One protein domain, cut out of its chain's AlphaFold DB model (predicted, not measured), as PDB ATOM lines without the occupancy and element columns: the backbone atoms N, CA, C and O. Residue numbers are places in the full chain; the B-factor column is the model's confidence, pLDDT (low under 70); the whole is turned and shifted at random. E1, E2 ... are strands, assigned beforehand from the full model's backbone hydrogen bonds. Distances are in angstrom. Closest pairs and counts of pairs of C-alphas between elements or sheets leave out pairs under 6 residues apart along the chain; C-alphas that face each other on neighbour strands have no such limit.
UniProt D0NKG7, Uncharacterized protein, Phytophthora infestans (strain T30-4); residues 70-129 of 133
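What this domain is: This is residues 70 to 129 of the 133 residues of an uncharacterized protein of Phytophthora infestans (strain T30-4) (UniProt D0NKG7). There is little regular structure here: one small twisted sheet, with loops at residues 78 to 84 and 118 to 125 over one face and the other face bare. The 60 printed residues have no named helix and strands E1 to E4, 19 residues, all strand in class; the mixed sheet runs E1 E2 E3 E4. It is compact and rounded, radius of gyration of the C-alphas 10.8 A, spans 31 by 23 by 21 A.

How they stand to each other: Start at E1, residues 72 to 75, parallel to E2, residues 88 to 93; N 74 and O 90 are 2.9 A apart. E2, E3 (102 to 107) and E4 (110 to 112) form a meander, successive antiparallel neighbours, in two hairpins: see N 91 and O 104, 2.8 A, then N 112 and O 105, 2.8 A. Residues 127 to 128 pair parallel with 110 to 111.

Where its parts are: Find C-alpha 72 at (-40.127, 31.608, 12.061); E1 runs 10.3 A, E2 16.0 A, E3 17.0 A and E4 6.8 A, to C-alpha 112 at (-34.652, 43.733, 19.898).

The domain as a whole: C-alphas 86 and 97 are farthest apart, 31.2 A. The printed part has no cut; the E1 to E2 link is long. Residues 99 to 100 and 126 to 129 have pLDDT under 70.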
ATOM      1  N   LEU A  70     -35.191  29.345  16.470       83.94
ATOM      2  CA  LEU A  70     -35.886  30.293  15.605       83.94
ATOM      3  C   LEU A  70     -37.164  29.620  15.098       83.94
ATOM      4  O   LEU A  70     -37.094  28.636  14.370       83.94
ATOM      5  N   ASP A  71     -38.323  30.114  15.528       86.44
ATOM      6  CA  ASP A  71     -39.613  29.496  15.214       86.44
ATOM      7  C   ASP A  71     -40.136  29.927  13.844       86.44
ATOM      8  O   ASP A  71     -40.833  29.156  13.187       86.44
ATOM      9  N   ASN A  72     -39.826  31.156  13.414       86.31
ATOM     10  CA  ASN A  72     -40.127  31.608  12.061       86.31
ATOM     11  C   ASN A  72     -39.306  32.840  11.642       86.31
ATOM     12  O   ASN A  72     -38.786  33.578  12.486       86.31
ATOM     13  N   ILE A  73     -39.259  33.084  10.333       87.81
ATOM     14  CA  ILE A  73     -38.753  34.313   9.717       87.81
ATOM     15  C   ILE A  73     -39.923  34.967   8.986       87.81
ATOM     16  O   ILE A  73     -40.679  34.286   8.302       87.81
ATOM     17  N   PHE A  74     -40.097  36.273   9.168       86.12
ATOM     18  CA  PHE A  74     -41.171  37.032   8.537       86.12
ATOM     19  C   PHE A  74     -40.612  38.227   7.783       86.12
ATOM     20  O   PHE A  74     -39.753  38.945   8.296       86.12
ATOM     21  N   GLU A  75     -41.180  38.526   6.623       86.06
ATOM     22  CA  GLU A  75     -41.125  39.880   6.089       86.06
ATOM     23  C   GLU A  75     -42.209  40.733   6.765       86.06
ATOM     24  O   GLU A  75     -43.303  40.279   7.110       86.06
ATOM     25  N   SER A  76     -41.894  41.999   7.026       85.25
ATOM     26  CA  SER A  76     -42.748  42.898   7.796       85.25
ATOM     27  C   SER A  76     -44.184  43.034   7.268       85.25
ATOM     28  O   SER A  76     -45.074  43.346   8.069       85.25
ATOM     29  N   SER A  77     -44.426  42.845   5.965       82.81
ATOM     30  CA  SER A  77     -45.757  42.914   5.352       82.81
ATOM     31  C   SER A  77     -46.583  41.639   5.544       82.81
ATOM     32  O   SER A  77     -47.810  41.716   5.549       82.81
ATOM     33  N   GLU A  78     -45.942  40.498   5.805       86.12
ATOM     34  CA  GLU A  78     -46.614  39.217   6.069       86.12
ATOM     35  C   GLU A  78     -47.307  39.210   7.442       86.12
ATOM     36  O   GLU A  78     -48.266  38.471   7.683       86.12
ATOM     37  N   ILE A  79     -46.857  40.080   8.350       86.94
ATOM     38  CA  ILE A  79     -47.403  40.207   9.700       86.94
ATOM     39  C   ILE A  79     -48.679  41.059   9.666       86.94
ATOM     40  O   ILE A  79     -48.652  42.287   9.803       86.94
ATOM     41  N   SER A  80     -49.811  40.374   9.507       85.94
ATOM     42  CA  SER A  80     -51.165  40.946   9.556       85.94
ATOM     43  C   SER A  80     -51.839  40.822  10.928       85.94
ATOM     44  O   SER A  80     -52.810  41.524  11.209       85.94
ATOM     45  N   GLN A  81     -51.317  39.951  11.796       88.19
ATOM     46  CA  GLN A  81     -51.798  39.735  13.159       88.19
ATOM     47  C   GLN A  81     -50.639  39.834  14.157       88.19
ATOM     48  O   GLN A  81     -49.492  39.592  13.776       88.19
ATOM     49  N   PRO A  82     -50.915  40.167  15.433       89.38
ATOM     50  CA  PRO A  82     -49.898  40.161  16.476       89.38
ATOM     51  C   PRO A  82     -49.151  38.828  16.544       89.38
ATOM     52  O   PRO A  82     -49.761  37.761  16.452       89.38
ATOM     53  N   LEU A  83     -47.837  38.898  16.753       88.69
ATOM     54  CA  LEU A  83     -47.020  37.701  16.899       88.69
ATOM     55  C   LEU A  83     -47.405  36.953  18.185       88.69
ATOM     56  O   LEU A  83     -47.766  37.587  19.188       88.69
ATOM     57  N   PRO A  84     -47.306  35.612  18.208       88.81
ATOM     58  CA  PRO A  84     -47.496  34.866  19.439       88.81
ATOM     59  C   PRO A  84     -46.536  35.355  20.532       88.81
ATOM     60  O   PRO A  84     -45.373  35.673  20.289       88.81
ATOM     61  N   LYS A  85     -47.027  35.415  21.775       85.12
ATOM     62  CA  LYS A  85     -46.235  35.919  22.911       85.12
ATOM     63  C   LYS A  85     -45.057  35.018  23.274       85.12
ATOM     64  O   LYS A  85     -44.135  35.504  23.917       85.12
ATOM     65  N   ASN A  86     -45.112  33.743  22.902       86.81
ATOM     66  CA  ASN A  86     -44.060  32.765  23.136       86.81
ATOM     67  C   ASN A  86     -43.489  32.341  21.787       86.81
ATOM     68  O   ASN A  86     -44.255  31.942  20.913       86.81
ATOM     69  N   GLY A  87     -42.168  32.417  21.660       88.06
ATOM     70  CA  GLY A  87     -41.443  32.082  20.441       88.06
ATOM     71  C   GLY A  87     -40.357  33.096  20.096       88.06
ATOM     72  O   GLY A  87     -40.290  34.185  20.672       88.06
ATOM     73  N   SER A  88     -39.495  32.708  19.169       89.81
ATOM     74  CA  SER A  88     -38.383  33.474  18.626       89.81
ATOM     75  C   SER A  88     -38.608  33.716  17.140       89.81
ATOM     76  O   SER A  88     -38.733  32.768  16.366       89.81
ATOM     77  N   TYR A  89     -38.605  34.975  16.729       88.94
ATOM     78  CA  TYR A  89     -38.877  35.382  15.357       88.94
ATOM     79  C   TYR A  89     -37.808  36.348  14.873       88.94
ATOM     80  O   TYR A  89     -37.413  37.258  15.607       88.94
ATOM     81  N   LEU A  90     -37.391  36.180  13.623       89.56
ATOM     82  CA  LEU A  90     -36.626  37.183  12.897       89.56
ATOM     83  C   LEU A  90     -37.579  37.910  11.951       89.56
ATOM     84  O   LEU A  90     -38.375  37.274  11.264       89.56
ATOM     85  N   ILE A  91     -37.520  39.235  11.935       88.31
ATOM     86  CA  ILE A  91     -38.412  40.063  11.131       88.31
ATOM     87  C   ILE A  91     -37.567  40.957  10.239       88.31
ATOM     88  O   ILE A  91     -36.815  41.803  10.728       88.31
ATOM     89  N   LEU A  92     -37.723  40.788   8.931       86.19
ATOM     90  CA  LEU A  92     -37.117  41.645   7.929       86.19
ATOM     91  C   LEU A  92     -37.995  42.880   7.709       86.19
ATOM     92  O   LEU A  92     -39.092  42.803   7.154       86.19
ATOM     93  N   LEU A  93     -37.497  44.032   8.143       83.12
ATOM     94  CA  LEU A  93     -38.078  45.342   7.889       83.12
ATOM     95  C   LEU A  93     -37.594  45.845   6.533       83.12
ATOM     96  O   LEU A  93     -36.440  46.247   6.369       83.12
ATOM     97  N   ARG A  94     -38.486  45.834   5.547       79.06
ATOM     98  CA  ARG A  94     -38.191  46.267   4.186       79.06
ATOM     99  C   ARG A  94     -39.256  47.255   3.732       79.06
ATOM    100  O   ARG A  94     -40.448  47.021   3.906       79.06
ATOM    101  N   GLN A  95     -38.830  48.376   3.158       73.81
ATOM    102  CA  GLN A  95     -39.780  49.278   2.514       73.81
ATOM    103  C   GLN A  95     -40.264  48.674   1.190       73.81
ATOM    104  O   GLN A  95     -39.499  47.965   0.528       73.81
ATOM    105  N   PRO A  96     -41.500  48.976   0.757       71.12
ATOM    106  CA  PRO A  96     -41.970  48.569  -0.560       71.12
ATOM    107  C   PRO A  96     -40.972  49.000  -1.646       71.12
ATOM    108  O   PRO A  96     -40.582  50.165  -1.697       71.12
ATOM    109  N   ASN A  97     -40.584  48.065  -2.518       73.38
ATOM    110  CA  ASN A  97     -39.642  48.267  -3.632       73.38
ATOM    111  C   ASN A  97     -38.157  48.457  -3.256       73.38
ATOM    112  O   ASN A  97     -37.396  48.983  -4.066       73.38
ATOM    113  N   MET A  98     -37.723  48.032  -2.066       71.94
ATOM    114  CA  MET A  98     -36.296  47.951  -1.724       71.94
ATOM    115  C   MET A  98     -35.788  46.507  -1.733       71.94
ATOM    116  O   MET A  98     -36.439  45.613  -1.197       71.94
ATOM    117  N   ASP A  99     -34.590  46.286  -2.273       65.81
ATOM    118  CA  ASP A  99     -33.940  44.965  -2.259       65.81
ATOM    119  C   ASP A  99     -33.254  44.657  -0.916       65.81
ATOM    120  O   ASP A  99     -33.072  43.494  -0.554       65.81
ATOM    121  N   VAL A 100     -32.909  45.698  -0.150       67.50
ATOM    122  CA  VAL A 100     -32.212  45.608   1.141       67.50
ATOM    123  C   VAL A 100     -33.148  46.043   2.267       67.50
ATOM    124  O   VAL A 100     -33.862  47.037   2.139       67.50
ATOM    125  N   GLY A 101     -33.139  45.295   3.371       73.62
ATOM    126  CA  GLY A 101     -33.926  45.581   4.569       73.62
ATOM    127  C   GLY A 101     -33.093  45.484   5.845       73.62
ATOM    128  O   GLY A 101     -31.955  45.016   5.826       73.62
ATOM    129  N   HIS A 102     -33.676  45.938   6.948       82.62
ATOM    130  CA  HIS A 102     -33.119  45.858   8.297       82.62
ATOM    131  C   HIS A 102     -33.731  44.671   9.040       82.62
ATOM    132  O   HIS A 102     -34.946  44.501   9.019       82.62
ATOM    133  N   SER A 103     -32.919  43.850   9.696       86.00
ATOM    134  CA  SER A 103     -33.416  42.680  10.425       86.00
ATOM    135  C   SER A 103     -33.555  42.977  11.911       86.00
ATOM    136  O   SER A 103     -32.644  43.505  12.546       86.00
ATOM    137  N   THR A 104     -34.683  42.567  12.479       87.75
ATOM    138  CA  THR A 104     -35.014  42.745  13.898       87.75
ATOM    139  C   THR A 104     -35.435  41.415  14.500       87.75
ATOM    140  O   THR A 104     -35.802  40.489  13.776       87.75
ATOM    141  N   ALA A 105     -35.351  41.286  15.821       88.62
ATOM    142  CA  ALA A 105     -35.638  40.030  16.500       88.62
ATOM    143  C   ALA A 105     -36.707  40.206  17.577       88.62
ATOM    144  O   ALA A 105     -36.702  41.171  18.342       88.62
ATOM    145  N   VAL A 106     -37.601  39.225  17.683       87.75
ATOM    146  CA  VAL A 106     -38.565  39.113  18.777       87.75
ATOM    147  C   VAL A 106     -38.341  37.792  19.485       87.75
ATOM    148  O   VAL A 106     -38.307  36.752  18.846       87.75
ATOM    149  N   HIS A 107     -38.226  37.814  20.808       88.38
ATOM    150  CA  HIS A 107     -38.163  36.603  21.617       88.38
ATOM    151  C   HIS A 107     -39.089  36.716  22.822       88.38
ATOM    152  O   HIS A 107     -38.921  37.599  23.666       88.38
ATOM    153  N   ASN A 108     -40.060  35.813  22.921       87.81
ATOM    154  CA  ASN A 108     -41.045  35.759  23.998       87.81
ATOM    155  C   ASN A 108     -41.707  37.127  24.261       87.81
ATOM    156  O   ASN A 108     -41.764  37.624  25.392       87.81
ATOM    157  N   GLY A 109     -42.129  37.780  23.172       84.00
ATOM    158  CA  GLY A 109     -42.752  39.101  23.202       84.00
ATOM    159  C   GLY A 109     -41.815  40.235  23.630       84.00
ATOM    160  O   GLY A 109     -42.306  41.306  23.987       84.00
ATOM    161  N   LYS A 110     -40.493  40.012  23.631       86.00
ATOM    162  CA  LYS A 110     -39.472  41.054  23.792       86.00
ATOM    163  C   LYS A 110     -38.870  41.400  22.444       86.00
ATOM    164  O   LYS A 110     -38.393  40.506  21.753       86.00
ATOM    165  N   TYR A 111     -38.861  42.679  22.107       86.12
ATOM    166  CA  TYR A 111     -38.298  43.169  20.854       86.12
ATOM    167  C   TYR A 111     -36.845  43.607  21.025       86.12
ATOM    168  O   TYR A 111     -36.484  44.209  22.040       86.12
ATOM    169  N   PHE A 112     -36.028  43.296  20.027       85.75
ATOM    170  CA  PHE A 112     -34.652  43.733  19.898       85.75
ATOM    171  C   PHE A 112     -34.419  44.296  18.497       85.75
ATOM    172  O   PHE A 112     -34.692  43.645  17.489       85.75
ATOM    173  N   ASP A 113     -33.842  45.489  18.480       83.00
ATOM    174  CA  ASP A 113     -33.380  46.184  17.291       83.00
ATOM    175  C   ASP A 113     -31.961  46.670  17.574       83.00
ATOM    176  O   ASP A 113     -31.718  47.273  18.625       83.00
ATOM    177  N   SER A 114     -31.026  46.377  16.673       77.50
ATOM    178  CA  SER A 114     -29.621  46.758  16.839       77.50
ATOM    179  C   SER A 114     -29.377  48.262  16.717       77.50
ATOM    180  O   SER A 114     -28.296  48.711  17.073       77.50
ATOM    181  N   MET A 115     -30.350  49.021  16.208       79.06
ATOM    182  CA  MET A 115     -30.330  50.482  16.122       79.06
ATOM    183  C   MET A 115     -31.082  51.145  17.287       79.06
ATOM    184  O   MET A 115     -31.196  52.366  17.324       79.06
ATOM    185  N   GLY A 116     -31.630  50.359  18.221       77.25
ATOM    186  CA  GLY A 116     -32.392  50.879  19.359       77.25
ATOM    187  C   GLY A 116     -33.805  51.361  19.009       77.25
ATOM    188  O   GLY A 116     -34.480  51.937  19.860       77.25
ATOM    189  N   GLU A 117     -34.275  51.106  17.786       80.81
ATOM    190  CA  GLU A 117     -35.597  51.536  17.333       80.81
ATOM    191  C   GLU A 117     -36.733  50.836  18.088       80.81
ATOM    192  O   GLU A 117     -36.596  49.730  18.629       80.81
ATOM    193  N   ALA A 118     -37.882  51.509  18.144       79.94
ATOM    194  CA  ALA A 118     -39.058  50.989  18.820       79.94
ATOM    195  C   ALA A 118     -39.770  49.912  17.985       79.94
ATOM    196  O   ALA A 118     -39.807  49.969  16.757       79.94
ATOM    197  N   ALA A 119     -40.406  48.950  18.658       82.06
ATOM    198  CA  ALA A 119     -41.158  47.905  17.976       82.06
ATOM    199  C   ALA A 119     -42.424  48.487  17.314       82.06
ATOM    200  O   ALA A 119     -43.189  49.190  17.984       82.06
ATOM    201  N   PRO A 120     -42.726  48.144  16.050       83.31
ATOM    202  CA  PRO A 120     -44.022  48.433  15.450       83.31
ATOM    203  C   PRO A 120     -45.182  47.882  16.293       83.31
ATOM    204  O   PRO A 120     -45.218  46.700  16.642       83.31
ATOM    205  N   THR A 121     -46.183  48.721  16.569       83.19
ATOM    206  CA  THR A 121     -47.341  48.363  17.416       83.19
ATOM    207  C   THR A 121     -48.106  47.143  16.898       83.19
ATOM    208  O   THR A 121     -48.605  46.345  17.692       83.19
ATOM    209  N   LYS A 122     -48.138  46.948  15.572       83.12
ATOM    210  CA  LYS A 122     -48.788  45.810  14.905       83.12
ATOM    211  C   LYS A 122     -48.234  44.441  15.320       83.12
ATOM    212  O   LYS A 122     -48.948  43.451  15.225       83.12
ATOM    213  N   TYR A 123     -47.000  44.375  15.823       82.88
ATOM    214  CA  TYR A 123     -46.409  43.120  16.297       82.88
ATOM    215  C   TYR A 123     -46.985  42.662  17.640       82.88
ATOM    216  O   TYR A 123     -46.783  41.513  18.023       82.88
ATOM    217  N   GLY A 124     -47.702  43.534  18.363       79.50
ATOM    218  CA  GLY A 124     -48.249  43.225  19.687       79.50
ATOM    219  C   GLY A 124     -47.178  43.026  20.764       79.50
ATOM    220  O   GLY A 124     -47.444  42.418  21.803       79.50
ATOM    221  N   VAL A 125     -45.963  43.524  20.522       79.31
ATOM    222  CA  VAL A 125     -44.840  43.440  21.456       79.31
ATOM    223  C   VAL A 125     -45.000  44.517  22.527       79.31
ATOM    224  O   VAL A 125     -45.026  45.706  22.236       79.31
ATOM    225  N   GLY A 126     -45.112  44.088  23.785       64.12
ATOM    226  CA  GLY A 126     -45.305  44.986  24.929       64.12
ATOM    227  C   GLY A 126     -44.056  45.218  25.779       64.12
ATOM    228  O   GLY A 126     -44.152  45.859  26.825       64.12
ATOM    229  N   ARG A 127     -42.906  44.634  25.418       63.53
ATOM    230  CA  ARG A 127     -41.681  44.689  26.225       63.53
ATOM    231  C   ARG A 127     -40.457  44.922  25.347       63.53
ATOM    232  O   ARG A 127     -40.244  44.211  24.368       63.53
ATOM    233  N   TYR A 128     -39.627  45.877  25.745       65.69
ATOM    234  CA  TYR A 128     -38.313  46.088  25.150       65.69
ATOM    235  C   TYR A 128     -37.291  45.147  25.775       65.69
ATOM    236  O   TYR A 128     -37.372  44.804  26.961       65.69
ATOM    237  N   ASN A 129     -36.328  44.707  24.973       63.06
ATOM    238  CA  ASN A 129     -35.156  44.039  25.504       63.06
ATOM    239  C   ASN A 129     -34.293  45.064  26.257       63.06
ATOM    240  O   ASN A 129     -33.952  46.112  25.723       63.06
TER     241      ASN A 129